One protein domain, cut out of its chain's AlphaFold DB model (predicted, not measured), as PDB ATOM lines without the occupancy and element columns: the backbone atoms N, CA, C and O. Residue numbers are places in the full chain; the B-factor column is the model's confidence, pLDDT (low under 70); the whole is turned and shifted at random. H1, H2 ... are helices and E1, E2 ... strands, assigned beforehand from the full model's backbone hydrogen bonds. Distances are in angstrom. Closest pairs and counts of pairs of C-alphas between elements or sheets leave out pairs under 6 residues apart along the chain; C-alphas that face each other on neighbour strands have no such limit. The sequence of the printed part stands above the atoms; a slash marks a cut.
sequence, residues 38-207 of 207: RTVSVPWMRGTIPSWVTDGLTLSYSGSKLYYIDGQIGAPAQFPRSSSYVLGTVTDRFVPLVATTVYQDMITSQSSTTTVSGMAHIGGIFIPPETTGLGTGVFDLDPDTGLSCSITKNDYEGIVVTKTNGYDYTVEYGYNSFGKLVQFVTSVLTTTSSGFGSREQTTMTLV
ATOM      1  N   ARG A  38      -4.857 -43.358  -1.003       65.69
ATOM      2  CA  ARG A  38      -3.758 -44.083  -1.654       65.69
ATOM      3  C   ARG A  38      -2.532 -44.220  -0.754       65.69
ATOM      4  O   ARG A  38      -1.987 -43.221  -0.279       65.69
ATOM      5  N   THR A  39      -2.035 -45.446  -0.617       62.91
ATOM      6  CA  THR A  39      -0.790 -45.753   0.102       62.91
ATOM      7  C   THR A  39       0.395 -45.709  -0.863       62.91
ATOM      8  O   THR A  39       0.749 -46.717  -1.468       62.91
ATOM      9  N   VAL A  40       1.013 -44.534  -1.013       66.12
ATOM     10  CA  VAL A  40       2.234 -44.371  -1.823       66.12
ATOM     11  C   VAL A  40       3.463 -44.694  -0.972       66.12
ATOM     12  O   VAL A  40       3.786 -43.938  -0.055       66.12
ATOM     13  N   SER A  41       4.185 -45.771  -1.296       75.62
ATOM     14  CA  SER A  41       5.432 -46.149  -0.616       75.62
ATOM     15  C   SER A  41       6.537 -46.488  -1.621       75.62
ATOM     16  O   SER A  41       6.982 -47.629  -1.710       75.62
ATOM     17  N   VAL A  42       7.002 -45.484  -2.378       83.38
ATOM     18  CA  VAL A  42       8.106 -45.644  -3.345       83.38
ATOM     19  C   VAL A  42       9.375 -46.107  -2.608       83.38
ATOM     20  O   VAL A  42       9.951 -45.323  -1.847       83.38
ATOM     21  N   PRO A  43       9.848 -47.354  -2.811       84.44
ATOM     22  CA  PRO A  43      10.811 -47.980  -1.900       84.44
ATOM     23  C   PRO A  43      12.210 -47.353  -1.973       84.44
ATOM     24  O   PRO A  43      12.988 -47.450  -1.027       84.44
ATOM     25  N   TRP A  44      12.506 -46.632  -3.056       85.00
ATOM     26  CA  TRP A  44      13.763 -45.923  -3.282       85.00
ATOM     27  C   TRP A  44      13.714 -44.415  -2.988       85.00
ATOM     28  O   TRP A  44      14.687 -43.714  -3.246       85.00
ATOM     29  N   MET A  45      12.636 -43.879  -2.400       85.19
ATOM     30  CA  MET A  45      12.480 -42.427  -2.162       85.19
ATOM     31  C   MET A  45      13.573 -41.775  -1.281       85.19
ATOM     32  O   MET A  45      13.645 -40.547  -1.180       85.19
ATOM     33  N   ARG A  46      14.394 -42.593  -0.605       85.50
ATOM     34  CA  ARG A  46      15.526 -42.191   0.248       85.50
ATOM     35  C   ARG A  46      16.908 -42.482  -0.357       85.50
ATOM     36  O   ARG A  46      17.890 -42.257   0.342       85.50
ATOM     37  N   GLY A  47      16.975 -43.004  -1.583       89.00
ATOM     38  CA  GLY A  47      18.237 -43.241  -2.287       89.00
ATOM     39  C   GLY A  47      18.927 -41.941  -2.701       89.00
ATOM     40  O   GLY A  47      18.589 -40.861  -2.209       89.00
ATOM     41  N   THR A  48      19.876 -42.047  -3.622       93.00
ATOM     42  CA  THR A  48      20.635 -40.914  -4.164       93.00
ATOM     43  C   THR A  48      20.323 -40.662  -5.639       93.00
ATOM     44  O   THR A  48      19.874 -41.549  -6.368       93.00
ATOM     45  N   ILE A  49      20.546 -39.434  -6.117       94.19
ATOM     46  CA  ILE A  49      20.539 -39.179  -7.562       94.19
ATOM     47  C   ILE A  49      21.754 -39.901  -8.178       94.19
ATOM     48  O   ILE A  49      22.867 -39.725  -7.675       94.19
ATOM     49  N   PRO A  50      21.587 -40.698  -9.255       95.75
ATOM     50  CA  PRO A  50      22.708 -41.367  -9.906       95.75
ATOM     51  C   PRO A  50      23.783 -40.384 -10.383       95.75
ATOM     52  O   PRO A  50      23.474 -39.355 -10.977       95.75
ATOM     53  N   SER A  51      25.057 -40.743 -10.220       95.81
ATOM     54  CA  SER A  51      26.209 -39.877 -10.533       95.81
ATOM     55  C   SER A  51      26.346 -39.457 -12.004       95.81
ATOM     56  O   SER A  51      27.105 -38.540 -12.304       95.81
ATOM     57  N   TRP A  52      25.629 -40.106 -12.927       96.50
ATOM     58  CA  TRP A  52      25.575 -39.711 -14.338       96.50
ATOM     59  C   TRP A  52      24.587 -38.565 -14.615       96.50
ATOM     60  O   TRP A  52      24.601 -38.018 -15.714       96.50
ATOM     61  N   VAL A  53      23.715 -38.217 -13.663       97.12
ATOM     62  CA  VAL A  53      22.732 -37.130 -13.784       97.12
ATOM     63  C   VAL A  53      23.440 -35.804 -13.505       97.12
ATOM     64  O   VAL A  53      23.752 -35.487 -12.360       97.12
ATOM     65  N   THR A  54      23.690 -35.022 -14.555       97.25
ATOM     66  CA  THR A  54      24.407 -33.738 -14.486       97.25
ATOM     67  C   THR A  54      23.621 -32.617 -15.163       97.25
ATOM     68  O   THR A  54      22.890 -32.861 -16.127       97.25
ATOM     69  N   ASP A  55      23.829 -31.381 -14.710       97.06
ATOM     70  CA  ASP A  55      23.313 -30.161 -15.341       97.06
ATOM     71  C   ASP A  55      23.584 -30.138 -16.856       97.06
ATOM     72  O   ASP A  55      24.679 -30.469 -17.317       97.06
ATOM     73  N   GLY A  56      22.579 -29.751 -17.646       96.12
ATOM     74  CA  GLY A  56      22.687 -29.610 -19.101       96.12
ATOM     75  C   GLY A  56      22.776 -30.922 -19.890       96.12
ATOM     76  O   GLY A  56      22.792 -30.882 -21.123       96.12
ATOM     77  N   LEU A  57      22.808 -32.086 -19.227       97.69
ATOM     78  CA  LEU A  57      22.794 -33.379 -19.911       97.69
ATOM     79  C   LEU A  57      21.556 -33.485 -20.809       97.69
ATOM     80  O   LEU A  57      20.443 -33.159 -20.401       97.69
ATOM     81  N   THR A  58      21.748 -33.982 -22.027       98.12
ATOM     82  CA  THR A  58      20.650 -34.302 -22.943       98.12
ATOM     83  C   THR A  58      20.555 -35.811 -23.108       98.12
ATOM     84  O   THR A  58      21.540 -36.461 -23.452       98.12
ATOM     85  N   LEU A  59      19.369 -36.372 -22.869       98.19
ATOM     86  CA  LEU A  59      19.044 -37.759 -23.202       98.19
ATOM     87  C   LEU A  59      18.141 -37.781 -24.432       98.19
ATOM     88  O   LEU A  59      17.104 -37.115 -24.443       98.19
ATOM     89  N   SER A  60      18.517 -38.557 -25.444       98.12
ATOM     90  CA  SER A  60      17.747 -38.718 -26.677       98.12
ATOM     91  C   SER A  60      17.119 -40.103 -26.717       98.12
ATOM     92  O   SER A  60      17.804 -41.103 -26.538       98.12
ATOM     93  N   TYR A  61      15.820 -40.162 -26.975       97.94
ATOM     94  CA  TYR A  61      15.069 -41.396 -27.161       97.94
ATOM     95  C   TYR A  61      14.484 -41.418 -28.569       97.94
ATOM     96  O   TYR A  61      13.989 -40.401 -29.063       97.94
ATOM     97  N   SER A  62      14.491 -42.585 -29.199       97.38
ATOM     98  CA  SER A  62      13.852 -42.822 -30.491       97.38
ATOM     99  C   SER A  62      13.009 -44.086 -30.448       97.38
ATOM    100  O   SER A  62      13.200 -44.963 -29.605       97.38
ATOM    101  N   GLY A  63      12.047 -44.173 -31.354       96.62
ATOM    102  CA  GLY A  63      11.197 -45.336 -31.475       96.62
ATOM    103  C   GLY A  63       9.988 -45.030 -32.334       96.62
ATOM    104  O   GLY A  63      10.073 -44.292 -33.318       96.62
ATOM    105  N   SER A  64       8.852 -45.620 -31.983       95.00
ATOM    106  CA  SER A  64       7.640 -45.460 -32.778       95.00
ATOM    107  C   SER A  64       6.371 -45.705 -31.981       95.00
ATOM    108  O   SER A  64       6.371 -46.320 -30.911       95.00
ATOM    109  N   LYS A  65       5.284 -45.208 -32.557       94.12
ATOM    110  CA  LYS A  65       3.911 -45.433 -32.155       94.12
ATOM    111  C   LYS A  65       3.265 -46.405 -33.140       94.12
ATOM    112  O   LYS A  65       3.322 -46.184 -34.346       94.12
ATOM    113  N   LEU A  66       2.685 -47.479 -32.624       93.94
ATOM    114  CA  LEU A  66       2.049 -48.558 -33.370       93.94
ATOM    115  C   LEU A  66       0.551 -48.573 -33.072       93.94
ATOM    116  O   LEU A  66       0.151 -48.517 -31.908       93.94
ATOM    117  N   TYR A  67      -0.259 -48.693 -34.119       91.75
ATOM    118  CA  TYR A  67      -1.704 -48.873 -34.030       91.75
ATOM    119  C   TYR A  67      -2.108 -50.231 -34.595       91.75
ATOM    120  O   TYR A  67      -1.913 -50.509 -35.780       91.75
ATOM    121  N   TYR A  68      -2.703 -51.047 -33.732       90.81
ATOM    122  CA  TYR A  68      -3.350 -52.307 -34.071       90.81
ATOM    123  C   TYR A  68      -4.860 -52.076 -34.028       90.81
ATOM    124  O   TYR A  68      -5.374 -51.686 -32.979       90.81
ATOM    125  N   ILE A  69      -5.564 -52.291 -35.139       89.69
ATOM    126  CA  ILE A  69      -7.029 -52.193 -35.209       89.69
ATOM    127  C   ILE A  69      -7.615 -53.599 -35.359       89.69
ATOM    128  O   ILE A  69      -7.131 -54.384 -36.178       89.69
ATOM    129  N   ASP A  70      -8.663 -53.927 -34.603       85.00
ATOM    130  CA  ASP A  70      -9.322 -55.229 -34.727       85.00
ATOM    131  C   ASP A  70      -9.897 -55.427 -36.139       85.00
ATOM    132  O   ASP A  70     -10.574 -54.560 -36.690       85.00
ATOM    133  N   GLY A  71      -9.612 -56.586 -36.737       82.94
ATOM    134  CA  GLY A  71      -9.980 -56.896 -38.122       82.94
ATOM    135  C   GLY A  71      -9.031 -56.333 -39.191       82.94
ATOM    136  O   GLY A  71      -9.237 -56.607 -40.374       82.94
ATOM    137  N   GLN A  72      -7.974 -55.601 -38.821       85.44
ATOM    138  CA  GLN A  72      -6.931 -55.190 -39.764       85.44
ATOM    139  C   GLN A  72      -6.152 -56.404 -40.288       85.44
ATOM    140  O   GLN A  72      -5.613 -57.202 -39.522       85.44
ATOM    141  N   ILE A  73      -6.041 -56.509 -41.614       84.69
ATOM    142  CA  ILE A  73      -5.196 -57.500 -42.287       84.69
ATOM    143  C   ILE A  73      -3.877 -56.824 -42.675       84.69
ATOM    144  O   ILE A  73      -3.877 -55.847 -43.422       84.69
ATOM    145  N   GLY A  74      -2.754 -57.357 -42.189       88.06
ATOM    146  CA  GLY A  74      -1.407 -56.849 -42.467       88.06
ATOM    147  C   GLY A  74      -0.695 -56.301 -41.228       88.06
ATOM    148  O   GLY A  74      -1.116 -56.533 -40.097       88.06
ATOM    149  N   ALA A  75       0.419 -55.599 -41.443       89.81
ATOM    150  CA  ALA A  75       1.187 -54.983 -40.363       89.81
ATOM    151  C   ALA A  75       0.426 -53.793 -39.728       89.81
ATOM    152  O   ALA A  75      -0.302 -53.102 -40.448       89.81
ATOM    153  N   PRO A  76       0.601 -53.528 -38.416       91.12
ATOM    154  CA  PRO A  76       0.049 -52.343 -37.755       91.12
ATOM    155  C   PRO A  76       0.571 -51.049 -38.392       91.12
ATOM    156  O   PRO A  76       1.687 -51.007 -38.913       91.12
ATOM    157  N   ALA A  77      -0.209 -49.969 -38.308       90.69
ATOM    158  CA  ALA A  77       0.267 -48.660 -38.751       90.69
ATOM    159  C   ALA A  77       1.357 -48.153 -37.792       90.69
ATOM    160  O   ALA A  77       1.164 -48.185 -36.576       90.69
ATOM    161  N   GLN A  78       2.488 -47.694 -38.333       92.62
ATOM    162  CA  GLN A  78       3.665 -47.283 -37.565       92.62
ATOM    163  C   GLN A  78       4.039 -45.828 -37.857       92.62
ATOM    164  O   GLN A  78       4.239 -45.455 -39.011       92.62
ATOM    165  N   PHE A  79       4.198 -45.035 -36.799       93.06
ATOM    166  CA  PHE A  79       4.559 -43.620 -36.859       93.06
ATOM    167  C   PHE A  79       5.850 -43.376 -36.056       93.06
ATOM    168  O   PHE A  79       5.877 -43.667 -34.854       93.06
ATOM    169  N   PRO A  80       6.948 -42.907 -36.679       94.12
ATOM    170  CA  PRO A  80       8.197 -42.628 -35.979       94.12
ATOM    171  C   PRO A  80       8.048 -41.535 -34.915       94.12
ATOM    172  O   PRO A  80       7.317 -40.555 -35.086       94.12
ATOM    173  N   ARG A  81       8.790 -41.683 -33.817       94.56
ATOM    174  CA  ARG A  81       8.790 -40.729 -32.707       94.56
ATOM    175  C   ARG A  81      10.193 -40.563 -32.135       94.56
ATOM    176  O   ARG A  81      10.925 -41.537 -31.964       94.56
ATOM    177  N   SER A  82      10.554 -39.330 -31.798       96.06
ATOM    178  CA  SER A  82      11.770 -39.013 -31.049       96.06
ATOM    179  C   SER A  82      11.466 -38.052 -29.902       96.06
ATOM    180  O   SER A  82      10.530 -37.253 -29.971       96.06
ATOM    181  N   SER A  83      12.246 -38.139 -28.829       95.69
ATOM    182  CA  SER A  83      12.158 -37.238 -27.681       95.69
ATOM    183  C   SER A  83      13.551 -36.887 -27.176       95.69
ATOM    184  O   SER A  83      14.354 -37.785 -26.937       95.69
ATOM    185  N   SER A  84      13.827 -35.605 -26.951       97.50
ATOM    186  CA  SER A  84      14.992 -35.145 -26.195       97.50
ATOM    187  C   SER A  84      14.568 -34.642 -24.816       97.50
ATOM    188  O   SER A  84      13.545 -33.972 -24.664       97.50
ATOM    189  N   TYR A  85      15.357 -34.982 -23.801       97.50
ATOM    190  CA  TYR A  85      15.169 -34.582 -22.411       97.50
ATOM    191  C   TYR A  85      16.412 -33.803 -21.995       97.50
ATOM    192  O   TYR A  85      17.471 -34.400 -21.805       97.50
ATOM    193  N   VAL A  86      16.291 -32.479 -21.890       98.12
ATOM    194  CA  VAL A  86      17.384 -31.597 -21.456       98.12
ATOM    195  C   VAL A  86      17.239 -31.350 -19.961       98.12
ATOM    196  O   VAL A  86      16.233 -30.788 -19.525       98.12
ATOM    197  N   LEU A  87      18.223 -31.789 -19.180       97.50
ATOM    198  CA  LEU A  87      18.251 -31.634 -17.729       97.50
ATOM    199  C   LEU A  87      18.661 -30.202 -17.358       97.50
ATOM    200  O   LEU A  87      19.668 -29.685 -17.838       97.50
ATOM    201  N   GLY A  88      17.880 -29.568 -16.484       96.44
ATOM    202  CA  GLY A  88      18.257 -28.332 -15.804       96.44
ATOM    203  C   GLY A  88      19.158 -28.601 -14.597       96.44
ATOM    204  O   GLY A  88      19.806 -29.642 -14.515       96.44
ATOM    205  N   THR A  89      19.175 -27.667 -13.646       96.75
ATOM    206  CA  THR A  89      20.001 -27.769 -12.434       96.75
ATOM    207  C   THR A  89      19.590 -28.943 -11.548       96.75
ATOM    208  O   THR A  89      18.442 -29.033 -11.104       96.75
ATOM    209  N   VAL A  90      20.539 -29.836 -11.278       95.12
ATOM    210  CA  VAL A  90      20.364 -31.010 -10.419       95.12
ATOM    211  C   VAL A  90      20.305 -30.578  -8.948       95.12
ATOM    212  O   VAL A  90      21.119 -29.784  -8.481       95.12
ATOM    213  N   THR A  91      19.324 -31.095  -8.203       93.94
ATOM    214  CA  THR A  91      19.187 -30.889  -6.744       93.94
ATOM    215  C   THR A  91      19.587 -32.156  -5.976       93.94
ATOM    216  O   THR A  91      20.113 -33.092  -6.564       93.94
ATOM    217  N   ASP A  92      19.317 -32.250  -4.670       89.88
ATOM    218  CA  ASP A  92      19.496 -33.497  -3.909       89.88
ATOM    219  C   ASP A  92      18.354 -34.516  -4.120       89.88
ATOM    220  O   ASP A  92      18.508 -35.688  -3.776       89.88
ATOM    221  N   ARG A  93      17.195 -34.096  -4.659       89.44
ATOM    222  CA  ARG A  93      15.980 -34.938  -4.786       89.44
ATOM    223  C   ARG A  93      15.433 -35.093  -6.197       89.44
ATOM    224  O   ARG A  93      14.757 -36.087  -6.479       89.44
ATOM    225  N   PHE A  94      15.645 -34.102  -7.052       93.00
ATOM    226  CA  PHE A  94      15.059 -34.036  -8.386       93.00
ATOM    227  C   PHE A  94      15.893 -33.200  -9.364       93.00
ATOM    228  O   PHE A  94      16.761 -32.422  -8.973       93.00
ATOM    229  N   VAL A  95      15.578 -33.330 -10.647       94.00
ATOM    230  CA  VAL A  95      16.052 -32.471 -11.728       94.00
ATOM    231  C   VAL A  95      14.833 -31.991 -12.531       94.00
ATOM    232  O   VAL A  95      14.013 -32.819 -12.952       94.00
ATOM    233  N   PRO A  96      14.641 -30.674 -12.720       94.25
ATOM    234  CA  PRO A  96      13.705 -30.170 -13.713       94.25
ATOM    235  C   PRO A  96      14.266 -30.473 -15.103       94.25
ATOM    236  O   PRO A  96      15.478 -30.446 -15.308       94.25
ATOM    237  N   LEU A  97      13.407 -30.761 -16.071       94.75
ATOM    238  CA  LEU A  97      13.840 -31.040 -17.435       94.75
ATOM    239  C   LEU A  97      12.840 -30.508 -18.457       94.75
ATOM    240  O   LEU A  97      11.636 -30.438 -18.197       94.75
ATOM    241  N   VAL A  98      13.349 -30.169 -19.637       95.69
ATOM    242  CA  VAL A  98      12.528 -29.854 -20.808       95.69
ATOM    243  C   VAL A  98      12.472 -31.099 -21.683       95.69
ATOM    244  O   VAL A  98      13.485 -31.522 -22.239       95.69
ATOM    245  N   ALA A  99      11.285 -31.694 -21.786       94.25
ATOM    246  CA  ALA A  99      11.011 -32.814 -22.674       94.25
ATOM    247  C   ALA A  99      10.448 -32.272 -23.992       94.25
ATOM    248  O   ALA A  99       9.347 -31.721 -24.025       94.25
ATOM    249  N   THR A 100      11.195 -32.436 -25.078       94.62
ATOM    250  CA  THR A 100      10.787 -32.040 -26.428       94.62
ATOM    251  C   THR A 100      10.568 -33.289 -27.263       94.62
ATOM    252  O   THR A 100      11.482 -34.087 -27.420       94.62
ATOM    253  N   THR A 101       9.361 -33.484 -27.787       92.12
ATOM    254  CA  THR A 101       9.001 -34.657 -28.597       92.12
ATOM    255  C   THR A 101       8.670 -34.229 -30.018       92.12
ATOM    256  O   THR A 101       7.864 -33.319 -30.203       92.12
ATOM    257  N   VAL A 102       9.231 -34.929 -31.004       91.69
ATOM    258  CA  VAL A 102       8.811 -34.878 -32.408       91.69
ATOM    259  C   VAL A 102       8.041 -36.157 -32.732       91.69
ATOM    260  O   VAL A 102       8.475 -37.261 -32.397       91.69
ATOM    261  N   TYR A 103       6.883 -36.004 -33.363       86.69
ATOM    262  CA  TYR A 103       5.995 -37.093 -33.766       86.69
ATOM    263  C   TYR A 103       5.695 -36.949 -35.258       86.69
ATOM    264  O   TYR A 103       5.291 -35.882 -35.727       86.69
ATOM    265  N   GLN A 104       5.959 -38.020 -36.007       80.44
ATOM    266  CA  GLN A 104       5.722 -38.118 -37.445       80.44
ATOM    267  C   GLN A 104       4.460 -38.945 -37.687       80.44
ATOM    268  O   GLN A 104       4.512 -40.051 -38.222       80.44
ATOM    269  N   ASP A 105       3.337 -38.388 -37.235       73.06
ATOM    270  CA  ASP A 105       1.996 -38.923 -37.462       73.06
ATOM    271  C   ASP A 105       1.546 -38.539 -38.898       73.06
ATOM    272  O   ASP A 105       2.370 -38.395 -39.800       73.06
ATOM    273  N   MET A 106       0.253 -38.287 -39.145       60.97
ATOM    274  CA  MET A 106      -0.198 -37.735 -40.441       60.97
ATOM    275  C   MET A 106       0.412 -36.361 -40.786       60.97
ATOM    276  O   MET A 106       0.427 -35.974 -41.953       60.97
ATOM    277  N   ILE A 107       0.890 -35.613 -39.786       73.25
ATOM    278  CA  ILE A 107       1.594 -34.335 -39.940       73.25
ATOM    279  C   ILE A 107       2.751 -34.317 -38.938       73.25
ATOM    280  O   ILE A 107       2.519 -34.481 -37.738       73.25
ATOM    281  N   THR A 108       3.978 -34.060 -39.402       80.94
ATOM    282  CA  THR A 108       5.133 -33.860 -38.513       80.94
ATOM    283  C   THR A 108       4.860 -32.703 -37.560       80.94
ATOM    284  O   THR A 108       4.682 -31.565 -37.991       80.94
ATOM    285  N   SER A 109       4.844 -33.001 -36.266       83.81
ATOM    286  CA  SER A 109       4.510 -32.050 -35.211       83.81
ATOM    287  C   SER A 109       5.492 -32.165 -34.048       83.81
ATOM    288  O   SER A 109       6.143 -33.193 -33.854       83.81
ATOM    289  N   GLN A 110       5.607 -31.088 -33.273       88.25
ATOM    290  CA  GLN A 110       6.524 -30.988 -32.144       88.25
ATOM    291  C   GLN A 110       5.790 -30.435 -30.923       88.25
ATOM    292  O   GLN A 110       5.040 -29.464 -31.029       88.25
ATOM    293  N   SER A 111       6.053 -31.014 -29.754       89.00
ATOM    294  CA  SER A 111       5.683 -30.440 -28.460       89.00
ATOM    295  C   SER A 111       6.913 -30.289 -27.580       89.00
ATOM    296  O   SER A 111       7.887 -31.032 -27.706       89.00
ATOM    297  N   SER A 112       6.864 -29.313 -26.679       89.25
ATOM    298  CA  SER A 112       7.850 -29.132 -25.622       89.25
ATOM    299  C   SER A 112       7.113 -28.892 -24.312       89.25
ATOM    300  O   SER A 112       6.125 -28.158 -24.283       89.25
ATOM    301  N   THR A 113       7.546 -29.554 -23.244       88.69
ATOM    302  CA  THR A 113       6.939 -29.437 -21.917       88.69
ATOM    303  C   THR A 113       8.004 -29.461 -20.831       88.69
ATOM    304  O   THR A 113       8.976 -30.218 -20.908       88.69
ATOM    305  N   THR A 114       7.815 -28.640 -19.802       87.56
ATOM    306  CA  THR A 114       8.641 -28.674 -18.595       87.56
ATOM    307  C   THR A 114       8.073 -29.717 -17.644       87.56
ATOM    308  O   THR A 114       6.895 -29.684 -17.296       87.56
ATOM    309  N   THR A 115       8.916 -30.643 -17.201       88.62
ATOM    310  CA  THR A 115       8.563 -31.677 -16.225       88.62
ATOM    311  C   THR A 115       9.721 -31.886 -15.246       88.62
ATOM    312  O   THR A 115      10.714 -31.161 -15.276       88.62
ATOM    313  N   VAL A 116       9.589 -32.837 -14.327       89.44
ATOM    314  CA  VAL A 116      10.571 -33.122 -13.278       89.44
ATOM    315  C   VAL A 116      10.813 -34.624 -13.212       89.44
ATOM    316  O   VAL A 116       9.867 -35.407 -13.211       89.44
ATOM    317  N   SER A 117      12.071 -35.042 -13.092       91.38
ATOM    318  CA  SER A 117      12.434 -36.402 -12.681       91.38
ATOM    319  C   SER A 117      13.064 -36.354 -11.301       91.38
ATOM    320  O   SER A 117      13.850 -35.459 -11.019       91.38
ATOM    321  N   GLY A 118      12.739 -37.293 -10.421       89.31
ATOM    322  CA  GLY A 118      13.254 -37.277  -9.056       89.31
ATOM    323  C   GLY A 118      13.054 -38.599  -8.345       89.31
ATOM    324  O   GLY A 118      12.341 -39.474  -8.826       89.31
ATOM    325  N   MET A 119      13.655 -38.734  -7.168       84.69
ATOM    326  CA  MET A 119      13.760 -40.018  -6.461       84.69
ATOM    327  C   MET A 119      12.409 -40.569  -5.974       84.69
ATOM    328  O   MET A 119      12.301 -41.750  -5.678       84.69
ATOM    329  N   ALA A 120      11.365 -39.738  -5.912       81.38
ATOM    330  CA  ALA A 120       9.990 -40.161  -5.627       81.38
ATOM    331  C   ALA A 120       9.104 -40.280  -6.890       81.38
ATOM    332  O   ALA A 120       7.912 -40.560  -6.774       81.38
ATOM    333  N   HIS A 121       9.646 -40.052  -8.093       85.38
ATOM    334  CA  HIS A 121       8.892 -40.117  -9.345       85.38
ATOM    335  C   HIS A 121       8.861 -41.556  -9.878       85.38
ATOM    336  O   HIS A 121       9.882 -42.122 -10.265       85.38
ATOM    337  N   ILE A 122       7.666 -42.141  -9.932       86.25
ATOM    338  CA  ILE A 122       7.411 -43.405 -10.627       86.25
ATOM    339  C   ILE A 122       7.434 -43.133 -12.137       86.25
ATOM    340  O   ILE A 122       6.534 -42.463 -12.642       86.25
ATOM    341  N   GLY A 123       8.442 -43.646 -12.848       85.44
ATOM    342  CA  GLY A 123       8.588 -43.424 -14.292       85.44
ATOM    343  C   GLY A 123       9.415 -42.196 -14.686       85.44
ATOM    344  O   GLY A 123       9.219 -41.652 -15.771       85.44
ATOM    345  N   GLY A 124      10.312 -41.730 -13.808       91.38
ATOM    346  CA  GLY A 124      11.288 -40.691 -14.149       91.38
ATOM    347  C   GLY A 124      12.323 -41.152 -15.187       91.38
ATOM    348  O   GLY A 124      12.436 -42.332 -15.501       91.38
ATOM    349  N   ILE A 125      13.153 -40.226 -15.683       95.38
ATOM    350  CA  ILE A 125      14.317 -40.574 -16.531       95.38
ATOM    351  C   ILE A 125      15.424 -41.305 -15.751       95.38
ATOM    352  O   ILE A 125      16.374 -41.823 -16.343       95.38
ATOM    353  N   PHE A 126      15.313 -41.341 -14.421       95.56
ATOM    354  CA  PHE A 126      16.178 -42.117 -13.550       95.56
ATOM    355  C   PHE A 126      15.428 -42.687 -12.345       95.56
ATOM    356  O   PHE A 126      14.432 -42.117 -11.892       95.56
ATOM    357  N   ILE A 127      15.988 -43.755 -11.786       94.50
ATOM    358  CA  ILE A 127      15.750 -44.237 -10.424       94.50
ATOM    359  C   ILE A 127      17.083 -44.258  -9.652       94.50
ATOM    360  O   ILE A 127      18.140 -44.342 -10.279       94.50
ATOM    361  N   PRO A 128      17.074 -44.162  -8.314       92.81
ATOM    362  CA  PRO A 128      18.285 -44.242  -7.496       92.81
ATOM    363  C   PRO A 128      19.017 -45.586  -7.661       92.81
ATOM    364  O   PRO A 128      18.338 -46.615  -7.760       92.81
ATOM    365  N   PRO A 129      20.366 -45.639  -7.662       90.19
ATOM    366  CA  PRO A 129      21.109 -46.886  -7.888       90.19
ATOM    367  C   PRO A 129      20.829 -47.974  -6.837       90.19
ATOM    368  O   PRO A 129      20.934 -49.168  -7.121       90.19
ATOM    369  N   GLU A 130      20.409 -47.572  -5.634       89.06
ATOM    370  CA  GLU A 130      20.046 -48.466  -4.530       89.06
ATOM    371  C   GLU A 130      18.805 -49.330  -4.837       89.06
ATOM    372  O   GLU A 130      18.556 -50.315  -4.143       89.06
ATOM    373  N   THR A 131      18.050 -49.016  -5.899       88.19
ATOM    374  CA  THR A 131      16.936 -49.855  -6.386       88.19
ATOM    375  C   THR A 131      17.351 -51.271  -6.764       88.19
ATOM    376  O   THR A 131      16.540 -52.186  -6.639       88.19
ATOM    377  N   THR A 132      18.609 -51.476  -7.157       85.69
ATOM    378  CA  THR A 132      19.169 -52.800  -7.475       85.69
ATOM    379  C   THR A 132      19.084 -53.787  -6.304       85.69
ATOM    380  O   THR A 132      18.974 -54.987  -6.534       85.69
ATOM    381  N   GLY A 133      19.047 -53.306  -5.055       85.69
ATOM    382  CA  GLY A 133      18.889 -54.140  -3.857       85.69
ATOM    383  C   GLY A 133      17.444 -54.517  -3.494       85.69
ATOM    384  O   GLY A 133      17.233 -55.112  -2.438       85.69
ATOM    385  N   LEU A 134      16.441 -54.148  -4.300       89.75
ATOM    386  CA  LEU A 134      15.023 -54.351  -3.982       89.75
ATOM    387  C   LEU A 134      14.452 -55.651  -4.569       89.75
ATOM    388  O   LEU A 134      14.835 -56.090  -5.649       89.75
ATOM    389  N   GLY A 135      13.471 -56.244  -3.889       92.25
ATOM    390  CA  GLY A 135      12.677 -57.339  -4.455       92.25
ATOM    391  C   GLY A 135      11.679 -56.862  -5.517       92.25
ATOM    392  O   GLY A 135      11.339 -55.679  -5.584       92.25
ATOM    393  N   THR A 136      11.160 -57.795  -6.317       95.25
ATOM    394  CA  THR A 136       9.966 -57.557  -7.141       95.25
ATOM    395  C   THR A 136       8.710 -57.460  -6.264       95.25
ATOM    396  O   THR A 136       8.661 -58.007  -5.161       95.25
ATOM    397  N   GLY A 137       7.681 -56.754  -6.737       93.75
ATOM    398  CA  GLY A 137       6.412 -56.597  -6.018       93.75
ATOM    399  C   GLY A 137       5.720 -55.250  -6.237       93.75
ATOM    400  O   GLY A 137       6.299 -54.310  -6.783       93.75
ATOM    401  N   VAL A 138       4.456 -55.163  -5.809       91.88
ATOM    402  CA  VAL A 138       3.655 -53.927  -5.803       91.88
ATOM    403  C   VAL A 138       4.082 -53.047  -4.628       91.88
ATOM    404  O   VAL A 138       4.151 -53.525  -3.498       91.88
ATOM    405  N   PHE A 139       4.337 -51.762  -4.883       89.19
ATOM    406  CA  PHE A 139       4.745 -50.784  -3.859       89.19
ATOM    407  C   PHE A 139       3.811 -49.563  -3.762       89.19
ATOM    408  O   PHE A 139       3.971 -48.707  -2.890       89.19
ATOM    409  N   ASP A 140       2.845 -49.467  -4.672       86.88
ATOM    410  CA  ASP A 140       1.862 -48.394  -4.748       86.88
ATOM    411  C   ASP A 140       0.597 -48.926  -5.435       86.88
ATOM    412  O   ASP A 140       0.675 -49.614  -6.456       86.88
ATOM    413  N   LEU A 141      -0.563 -48.633  -4.851       84.44
ATOM    414  CA  LEU A 141      -1.875 -49.008  -5.374       84.44
ATOM    415  C   LEU A 141      -2.860 -47.877  -5.094       84.44
ATOM    416  O   LEU A 141      -3.065 -47.477  -3.947       84.44
ATOM    417  N   ASP A 142      -3.476 -47.385  -6.158       77.00
ATOM    418  CA  ASP A 142      -4.516 -46.370  -6.147       77.00
ATOM    419  C   ASP A 142      -5.896 -47.061  -6.148       77.00
ATOM    420  O   ASP A 142      -6.310 -47.598  -7.180       77.00
ATOM    421  N   PRO A 143      -6.617 -47.104  -5.009       72.38
ATOM    422  CA  PRO A 143      -7.870 -47.853  -4.904       72.38
ATOM    423  C   PRO A 143      -9.041 -47.182  -5.636       72.38
ATOM    424  O   PRO A 143     -10.031 -47.850  -5.916       72.38
ATOM    425  N   ASP A 144      -8.946 -45.883  -5.947       70.00
ATOM    426  CA  ASP A 144      -9.985 -45.143  -6.677       70.00
ATOM    427  C   ASP A 144      -9.899 -45.405  -8.199       70.00
ATOM    428  O   ASP A 144     -10.911 -45.333  -8.896       70.00
ATOM    429  N   THR A 145      -8.705 -45.704  -8.732       70.00
ATOM    430  CA  THR A 145      -8.469 -45.895 -10.183       70.00
ATOM    431  C   THR A 145      -8.031 -47.305 -10.585       70.00
ATOM    432  O   THR A 145      -7.924 -47.587 -11.777       70.00
ATOM    433  N   GLY A 146      -7.718 -48.172  -9.620       78.12
ATOM    434  CA  GLY A 146      -7.112 -49.483  -9.866       78.12
ATOM    435  C   GLY A 146      -5.660 -49.426 -10.357       78.12
ATOM    436  O   GLY A 146      -5.080 -50.473 -10.638       78.12
ATOM    437  N   LEU A 147      -5.047 -48.238 -10.469       82.50
ATOM    438  CA  LEU A 147      -3.655 -48.108 -10.905       82.50
ATOM    439  C   LEU A 147      -2.707 -48.660  -9.838       82.50
ATOM    440  O   LEU A 147      -2.580 -48.113  -8.745       82.50
ATOM    441  N   SER A 148      -1.989 -49.713 -10.201       88.44
ATOM    442  CA  SER A 148      -0.894 -50.293  -9.431       88.44
ATOM    443  C   SER A 148       0.453 -49.898 -10.033       88.44
ATOM    444  O   SER A 148       0.576 -49.762 -11.255       88.44
ATOM    445  N   CYS A 149       1.466 -49.733  -9.183       92.06
ATOM    446  CA  CYS A 149       2.862 -49.641  -9.597       92.06
ATOM    447  C   CYS A 149       3.689 -50.720  -8.888       92.06
ATOM    448  O   CYS A 149       3.590 -50.911  -7.670       92.06
ATOM    449  N   SER A 150       4.513 -51.427  -9.655       94.50
ATOM    450  CA  SER A 150       5.298 -52.566  -9.188       94.50
ATOM    451  C   SER A 150       6.685 -52.612  -9.817       94.50
ATOM    452  O   SER A 150       6.901 -52.121 -10.925       94.50
ATOM    453  N   ILE A 151       7.637 -53.220  -9.108       95.50
ATOM    454  CA  ILE A 151       8.869 -53.728  -9.716       95.50
ATOM    455  C   ILE A 151       8.524 -55.116 -10.262       95.50
ATOM    456  O   ILE A 151       8.241 -56.028  -9.484       95.50
ATOM    457  N   THR A 152       8.506 -55.273 -11.583       96.06
ATOM    458  CA  THR A 152       8.170 -56.540 -12.262       96.06
ATOM    459  C   THR A 152       9.406 -57.346 -12.640       96.06
ATOM    460  O   THR A 152       9.343 -58.573 -12.681       96.06
ATOM    461  N   LYS A 153      10.546 -56.673 -12.828       95.56
ATOM    462  CA  LYS A 153      11.870 -57.273 -13.030       95.56
ATOM    463  C   LYS A 153      12.907 -56.491 -12.224       95.56
ATOM    464  O   LYS A 153      12.875 -55.263 -12.231       95.56
ATOM    465  N   ASN A 154      13.817 -57.193 -11.557       94.88
ATOM    466  CA  ASN A 154      15.079 -56.649 -11.055       94.88
ATOM    467  C   ASN A 154      16.117 -57.777 -11.089       94.88
ATOM    468  O   ASN A 154      16.041 -58.710 -10.289       94.88
ATOM    469  N   ASP A 155      17.034 -57.716 -12.048       91.81
ATOM    470  CA  ASP A 155      18.120 -58.678 -12.224       91.81
ATOM    471  C   ASP A 155      19.354 -58.014 -12.867       91.81
ATOM    472  O   ASP A 155      19.480 -56.788 -12.899       91.81
ATOM    473  N   TYR A 156      20.302 -58.820 -13.353       87.50
ATOM    474  CA  TYR A 156      21.553 -58.336 -13.943       87.50
ATOM    475  C   TYR A 156      21.361 -57.531 -15.243       87.50
ATOM    476  O   TYR A 156      22.263 -56.783 -15.622       87.50
ATOM    477  N   GLU A 157      20.220 -57.663 -15.928       86.75
ATOM    478  CA  GLU A 157      19.900 -56.899 -17.143       86.75
ATOM    479  C   GLU A 157      19.321 -55.520 -16.808       86.75
ATOM    480  O   GLU A 157      19.392 -54.599 -17.625       86.75
ATOM    481  N   GLY A 158      18.777 -55.363 -15.598       93.25
ATOM    482  CA  GLY A 158      18.253 -54.108 -15.083       93.25
ATOM    483  C   GLY A 158      16.922 -54.264 -14.353       93.25
ATOM    484  O   GLY A 158      16.553 -55.333 -13.868       93.25
ATOM    485  N   ILE A 159      16.197 -53.151 -14.273       95.88
ATOM    486  CA  ILE A 159      14.982 -53.003 -13.474       95.88
ATOM    487  C   ILE A 159      13.834 -52.593 -14.387       95.88
ATOM    488  O   ILE A 159      13.960 -51.633 -15.144       95.88
ATOM    489  N   VAL A 160      12.693 -53.274 -14.283       97.06
ATOM    490  CA  VAL A 160      11.442 -52.847 -14.920       97.06
ATOM    491  C   VAL A 160      10.458 -52.433 -13.838       97.06
ATOM    492  O   VAL A 160      10.089 -53.226 -12.969       97.06
ATOM    493  N   VAL A 161      10.032 -51.173 -13.908       96.44
ATOM    494  CA  VAL A 161       8.910 -50.651 -13.128       96.44
ATOM    495  C   VAL A 161       7.689 -50.625 -14.037       96.44
ATOM    496  O   VAL A 161       7.689 -49.924 -15.048       96.44
ATOM    497  N   THR A 162       6.643 -51.360 -13.676       97.12
ATOM    498  CA  THR A 162       5.374 -51.383 -14.411       97.12
ATOM    499  C   THR A 162       4.335 -50.558 -13.661       97.12
ATOM    500  O   THR A 162       4.200 -50.665 -12.444       97.12
ATOM    501  N   LYS A 163       3.577 -49.742 -14.393       93.69
ATOM    502  CA  LYS A 163       2.394 -49.018 -13.923       93.69
ATOM    503  C   LYS A 163       1.196 -49.454 -14.757       93.69
ATOM    504  O   LYS A 163       1.187 -49.216 -15.961       93.69
ATOM    505  N   THR A 164       0.187 -50.068 -14.150       90.62
ATOM    506  CA  THR A 164      -0.953 -50.641 -14.883       90.62
ATOM    507  C   THR A 164      -2.246 -50.599 -14.075       90.62
ATOM    508  O   THR A 164      -2.205 -50.661 -12.846       90.62
ATOM    509  N   ASN A 165      -3.395 -50.511 -14.752       84.38
ATOM    510  CA  ASN A 165      -4.710 -50.756 -14.142       84.38
ATOM    511  C   ASN A 165      -5.188 -52.214 -14.300       84.38
ATOM    512  O   ASN A 165      -6.305 -52.538 -13.907       84.38
ATOM    513  N   GLY A 166      -4.364 -53.088 -14.891       82.69
ATOM    514  CA  GLY A 166      -4.685 -54.496 -15.124       82.69
ATOM    515  C   GLY A 166      -5.723 -54.755 -16.223       82.69
ATOM    516  O   GLY A 166      -6.135 -55.902 -16.378       82.69
ATOM    517  N   TYR A 167      -6.148 -53.729 -16.970       82.62
ATOM    518  CA  TYR A 167      -7.207 -53.838 -17.975       82.62
ATOM    519  C   TYR A 167      -6.791 -53.267 -19.338       82.62
ATOM    520  O   TYR A 167      -6.493 -54.029 -20.256       82.62
ATOM    521  N   ASP A 168      -6.747 -51.941 -19.471       82.56
ATOM    522  CA  ASP A 168      -6.556 -51.245 -20.750       82.56
ATOM    523  C   ASP A 168      -5.321 -50.333 -20.790       82.56
ATOM    524  O   ASP A 168      -4.941 -49.874 -21.863       82.56
ATOM    525  N   TYR A 169      -4.647 -50.108 -19.660       84.88
ATOM    526  CA  TYR A 169      -3.505 -49.205 -19.566       84.88
ATOM    527  C   TYR A 169      -2.319 -49.873 -18.876       84.88
ATOM    528  O   TYR A 169      -2.413 -50.286 -17.718       84.88
ATOM    529  N   THR A 170      -1.169 -49.882 -19.554       93.31
ATOM    530  CA  THR A 170       0.117 -50.316 -18.992       93.31
ATOM    531  C   THR A 170       1.245 -49.420 -19.493       93.31
ATOM    532  O   THR A 170       1.352 -49.158 -20.689       93.31
ATOM    533  N   VAL A 171       2.130 -48.997 -18.590       96.12
ATOM    534  CA  VAL A 171       3.435 -48.419 -18.926       96.12
ATOM    535  C   VAL A 171       4.531 -49.202 -18.225       96.12
ATOM    536  O   VAL A 171       4.469 -49.416 -17.017       96.12
ATOM    537  N   GLU A 172       5.546 -49.593 -18.978       98.00
ATOM    538  CA  GLU A 172       6.760 -50.228 -18.484       98.00
ATOM    539  C   GLU A 172       7.926 -49.259 -18.647       98.00
ATOM    540  O   GLU A 172       8.120 -48.681 -19.717       98.00
ATOM    541  N   TYR A 173       8.698 -49.080 -17.580       97.88
ATOM    542  CA  TYR A 173       9.899 -48.256 -17.541       97.88
ATOM    543  C   TYR A 173      11.092 -49.172 -17.270       97.88
ATOM    544  O   TYR A 173      11.240 -49.680 -16.157       97.88
ATOM    545  N   GLY A 174      11.910 -49.407 -18.294       97.81
ATOM    546  CA  GLY A 174      13.124 -50.212 -18.221       97.81
ATOM    547  C   GLY A 174      14.340 -49.343 -17.910       97.81
ATOM    548  O   GLY A 174      14.682 -48.444 -18.683       97.81
ATOM    549  N   TYR A 175      15.006 -49.632 -16.799       97.25
ATOM    550  CA  TYR A 175      16.222 -48.967 -16.341       97.25
ATOM    551  C   TYR A 175      17.399 -49.938 -16.365       97.25
ATOM    552  O   TYR A 175      17.247 -51.109 -16.025       97.25
ATOM    553  N   ASN A 176      18.589 -49.450 -16.714       94.81
ATOM    554  CA  ASN A 176      19.816 -50.232 -16.553       94.81
ATOM    555  C   ASN A 176      20.280 -50.270 -15.081       94.81
ATOM    556  O   ASN A 176      19.729 -49.586 -14.217       94.81
ATOM    557  N   SER A 177      21.345 -51.023 -14.802       90.56
ATOM    558  CA  SER A 177      21.953 -51.157 -13.465       90.56
ATOM    559  C   SER A 177      22.464 -49.848 -12.837       90.56
ATOM    560  O   SER A 177      22.664 -49.792 -11.628       90.56
ATOM    561  N   PHE A 178      22.628 -48.774 -13.620       91.88
ATOM    562  CA  PHE A 178      22.961 -47.427 -13.131       91.88
ATOM    563  C   PHE A 178      21.715 -46.564 -12.859       91.88
ATOM    564  O   PHE A 178      21.822 -45.344 -12.706       91.88
ATOM    565  N   GLY A 179      20.522 -47.166 -12.866       93.62
ATOM    566  CA  GLY A 179      19.251 -46.479 -12.658       93.62
ATOM    567  C   GLY A 179      18.853 -45.543 -13.803       93.62
ATOM    568  O   GLY A 179      18.012 -44.672 -13.605       93.62
ATOM    569  N   LYS A 180      19.445 -45.675 -14.999       96.38
ATOM    570  CA  LYS A 180      19.136 -44.836 -16.169       96.38
ATOM    571  C   LYS A 180      18.004 -45.440 -16.984       96.38
ATOM    572  O   LYS A 180      18.112 -46.599 -17.373       96.38
ATOM    573  N   LEU A 181      16.960 -44.658 -17.275       97.50
ATOM    574  CA  LEU A 181      15.858 -45.093 -18.135       97.50
ATOM    575  C   LEU A 181      16.400 -45.354 -19.547       97.50
ATOM    576  O   LEU A 181      16.789 -44.416 -20.246       97.50
ATOM    577  N   VAL A 182      16.437 -46.620 -19.959       97.81
ATOM    578  CA  VAL A 182      16.903 -47.051 -21.288       97.81
ATOM    579  C   VAL A 182      15.751 -47.328 -22.245       97.81
ATOM    580  O   VAL A 182      15.927 -47.196 -23.452       97.81
ATOM    581  N   GLN A 183      14.565 -47.655 -21.732       97.94
ATOM    582  CA  GLN A 183      13.368 -47.850 -22.541       97.94
ATOM    583  C   GLN A 183      12.112 -47.485 -21.753       97.94
ATOM    584  O   GLN A 183      12.043 -47.720 -20.548       97.94
ATOM    585  N   PHE A 184      11.091 -46.978 -22.439       97.19
ATOM    586  CA  PHE A 184       9.722 -47.053 -21.942       97.19
ATOM    587  C   PHE A 184       8.757 -47.552 -23.018       97.19
ATOM    588  O   PHE A 184       8.878 -47.215 -24.201       97.19
ATOM    589  N   VAL A 185       7.793 -48.368 -22.591       98.06
ATOM    590  CA  VAL A 185       6.728 -48.915 -23.433       98.06
ATOM    591  C   VAL A 185       5.388 -48.547 -22.816       98.06
ATOM    592  O   VAL A 185       5.082 -48.965 -21.708       98.06
ATOM    593  N   THR A 186       4.574 -47.790 -23.543       95.88
ATOM    594  CA  THR A 186       3.189 -47.477 -23.175       95.88
ATOM    595  C   THR A 186       2.261 -48.284 -24.068       95.88
ATOM    596  O   THR A 186       2.366 -48.183 -25.287       95.88
ATOM    597  N   SER A 187       1.337 -49.041 -23.484       93.62
ATOM    598  CA  SER A 187       0.218 -49.680 -24.178       93.62
ATOM    599  C   SER A 187      -1.104 -49.123 -23.659       93.62
ATOM    600  O   SER A 187      -1.321 -49.080 -22.448       93.62
ATOM    601  N   VAL A 188      -1.981 -48.735 -24.583       89.25
ATOM    602  CA  VAL A 188      -3.365 -48.336 -24.311       89.25
ATOM    603  C   VAL A 188      -4.286 -49.154 -25.213       89.25
ATOM    604  O   VAL A 188      -4.097 -49.183 -26.428       89.25
ATOM    605  N   LEU A 189      -5.265 -49.829 -24.628       84.75
ATOM    606  CA  LEU A 189      -6.367 -50.468 -25.333       84.75
ATOM    607  C   LEU A 189      -7.572 -49.519 -25.313       84.75
ATOM    608  O   LEU A 189      -7.860 -48.886 -24.306       84.75
ATOM    609  N   THR A 190      -8.297 -49.454 -26.421       83.19
ATOM    610  CA  THR A 190      -9.567 -48.735 -26.517       83.19
ATOM    611  C   THR A 190     -10.578 -49.675 -27.141       83.19
ATOM    612  O   THR A 190     -10.350 -50.158 -28.247       83.19
ATOM    613  N   THR A 191     -11.695 -49.930 -26.466       74.88
ATOM    614  CA  THR A 191     -12.802 -50.743 -26.985       74.88
ATOM    615  C   THR A 191     -14.004 -49.861 -27.311       74.88
ATOM    616  O   THR A 191     -14.347 -48.930 -26.583       74.88
ATOM    617  N   THR A 192     -14.648 -50.124 -28.447       70.44
ATOM    618  CA  THR A 192     -15.898 -49.455 -28.830       70.44
ATOM    619  C   THR A 192     -17.106 -50.209 -28.278       70.44
ATOM    620  O   THR A 192     -17.047 -51.412 -28.032       70.44
ATOM    621  N   SER A 193     -18.250 -49.529 -28.154       64.00
ATOM    622  CA  SER A 193     -19.523 -50.160 -27.768       64.00
ATOM    623  C   SER A 193     -19.996 -51.250 -28.743       64.00
ATOM    624  O   SER A 193     -20.832 -52.069 -28.382       64.00
ATOM    625  N   SER A 194     -19.458 -51.275 -29.966       64.69
ATOM    626  CA  SER A 194     -19.665 -52.321 -30.975       64.69
ATOM    627  C   SER A 194     -18.703 -53.515 -30.850       64.69
ATOM    628  O   SER A 194     -18.686 -54.370 -31.728       64.69
ATOM    629  N   GLY A 195     -17.881 -53.580 -29.797       67.06
ATOM    630  CA  GLY A 195     -16.972 -54.699 -29.514       67.06
ATOM    631  C   GLY A 195     -15.643 -54.682 -30.278       67.06
ATOM    632  O   GLY A 195     -14.722 -55.380 -29.877       67.06
ATOM    633  N   PHE A 196     -15.510 -53.857 -31.319       74.06
ATOM    634  CA  PHE A 196     -14.235 -53.631 -32.009       74.06
ATOM    635  C   PHE A 196     -13.307 -52.767 -31.154       74.06
ATOM    636  O   PHE A 196     -13.722 -51.710 -30.662       74.06
ATOM    637  N   GLY A 197     -12.060 -53.194 -30.999       82.94
ATOM    638  CA  GLY A 197     -11.018 -52.477 -30.289       82.94
ATOM    639  C   GLY A 197      -9.894 -51.951 -31.178       82.94
ATOM    640  O   GLY A 197      -9.780 -52.230 -32.374       82.94
ATOM    641  N   SER A 198      -9.033 -51.164 -30.543       87.19
ATOM    642  CA  SER A 198      -7.736 -50.754 -31.062       87.19
ATOM    643  C   SER A 198      -6.715 -50.735 -29.930       87.19
ATOM    644  O   SER A 198      -7.007 -50.184 -28.866       87.19
ATOM    645  N   ARG A 199      -5.510 -51.254 -30.168       89.38
ATOM    646  CA  ARG A 199      -4.368 -51.087 -29.264       89.38
ATOM    647  C   ARG A 199      -3.399 -50.062 -29.840       89.38
ATOM    648  O   ARG A 199      -2.892 -50.222 -30.948       89.38
ATOM    649  N   GLU A 200      -3.105 -49.044 -29.049       92.69
ATOM    650  CA  GLU A 200      -2.003 -48.115 -29.254       92.69
ATOM    651  C   GLU A 200      -0.796 -48.605 -28.438       92.69
ATOM    652  O   GLU A 200      -0.912 -48.818 -27.230       92.69
ATOM    653  N   GLN A 201       0.368 -48.776 -29.067       95.38
ATOM    654  CA  GLN A 201       1.627 -49.041 -28.365       95.38
ATOM    655  C   GLN A 201       2.688 -48.016 -28.770       95.38
ATOM    656  O   GLN A 201       3.069 -47.936 -29.930       95.38
ATOM    657  N   THR A 202       3.213 -47.254 -27.813       95.56
ATOM    658  CA  THR A 202       4.412 -46.428 -28.008       95.56
ATOM    659  C   THR A 202       5.606 -47.127 -27.372       95.56
ATOM    660  O   THR A 202       5.572 -47.405 -26.177       95.56
ATOM    661  N   THR A 203       6.675 -47.345 -28.135       97.56
ATOM    662  CA  THR A 203       7.971 -47.812 -27.621       97.56
ATOM    663  C   THR A 203       9.018 -46.743 -27.901       97.56
ATOM    664  O   THR A 203       9.139 -46.298 -29.041       97.56
ATOM    665  N   MET A 204       9.768 -46.344 -26.873       97.81
ATOM    666  CA  MET A 204      10.848 -45.355 -26.950       97.81
ATOM    667  C   MET A 204      12.091 -45.904 -26.247       97.81
ATOM    668  O   MET A 204      12.018 -46.271 -25.076       97.81
ATOM    669  N   THR A 205      13.224 -45.928 -26.941       98.38
ATOM    670  CA  THR A 205      14.505 -46.470 -26.463       98.38
ATOM    671  C   THR A 205      15.577 -45.380 -26.519       98.38
ATOM    672  O   THR A 205      15.587 -44.575 -27.451       98.38
ATOM    673  N   LEU A 206      16.450 -45.332 -25.512       98.00
ATOM    674  CA  LEU A 206      17.591 -44.417 -25.431       98.00
ATOM    675  C   LEU A 206      18.565 -44.666 -26.600       98.00
ATOM    676  O   LEU A 206      18.788 -45.816 -26.976       98.00
ATOM    677  N   VAL A 207      19.129 -43.586 -27.147       95.00
ATOM    678  CA  VAL A 207      20.081 -43.567 -28.274       95.00
ATOM    679  C   VAL A 207      21.438 -43.041 -27.817       95.00
ATOM    680  O   VAL A 207      21.438 -42.062 -27.034       95.00
TER     681      VAL A 207
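AT A GLANCE: This is residues 38 to 207 of the 207 residues of an uncharacterized protein of Fibrobacter sp (UniProt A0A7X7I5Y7). One large antiparallel sheet of ten strands curls like part of a barrel and stays open, with its edge strands E4 and E5 apart. The short helix H1 sits near E6 and E7, and a stretch of 20 residues with no named element, 38 to 57, comes before E1, its residues 39 to 40 pairing antiparallel with residues 140 to 141 of E5. The 170 printed residues, mostly strand by class, hold E1 to E4, H1, then E5 to E10, and the sheet's order is E4 E3 E2 E1 E10 E9 E8 E7 E6 E5. The whole is compact, with a radius of gyration of the C-alphas of 17.1 A and spans of 49 by 36 by 31 A.

HOW THE PARTS SIT: E1, residues 58 to 69, forms a hairpin with E2, residues 77 to 87, where N 63 and O 81 are 2.9 A apart. E2 and E3, residues 94 to 104, form a hairpin, with N 100 to O 84 at 2.8 A. E3 and E4, residues 108 to 118, form another, with N 99 to O 113 at 2.9 A; E4 bends by 57 degrees at residue 114. These four make a meander, each strand the antiparallel neighbour of the one before. H1, residues 129 to 133, is on the sheet at a height of 8.8 A; its closest C-alphas to E6, residues 148 to 155, are those of Thr 132 and Asn 154, 6.7 A apart. In H1, 0 of 1 O i to N i+4 pairs but 2 of 2 O i to N i+3 pairs are within hydrogen-bond range. A second meander runs from E5, residues 137 to 141, through E6, E7, residues 158 to 164, E8, residues 169 to 175, and E9, residues 181 to 191, to E10, residues 197 to 206. Among its hairpins are E5 and E6, with N 151 to O 137 at 2.9 A, and E9 and E10, with N 186 to O 202 at 2.8 A. E10 joins the meanders as antiparallel neighbour of E1 at 161 degrees, with N 64 to O 203 at 3.0 A.

IN THESE COORDINATES: E1 begins at C-alpha 58 (20.650, -34.302, -22.943) and is 35.2 A long. E2 is 32.5 A, E3 30.8 A and E4 30.7 A long. H1 begins at C-alpha 129 (21.109, -46.886, -7.888). E9 measures 30.5 A, and E10, 30.1 A, ends at C-alpha 206 (17.591, -44.417, -25.431).

THE WHOLE: The C-alphas farthest apart, those of Ser 51 and Ser 194, are 51.7 A apart. The twisted sheet lies up to 12.2 A off its best plane. The printed part has no cut, and no link is long. The mean pLDDT of the printed part is 89.5; residues 38 to 40, 106 and 193 to 195 are under 70.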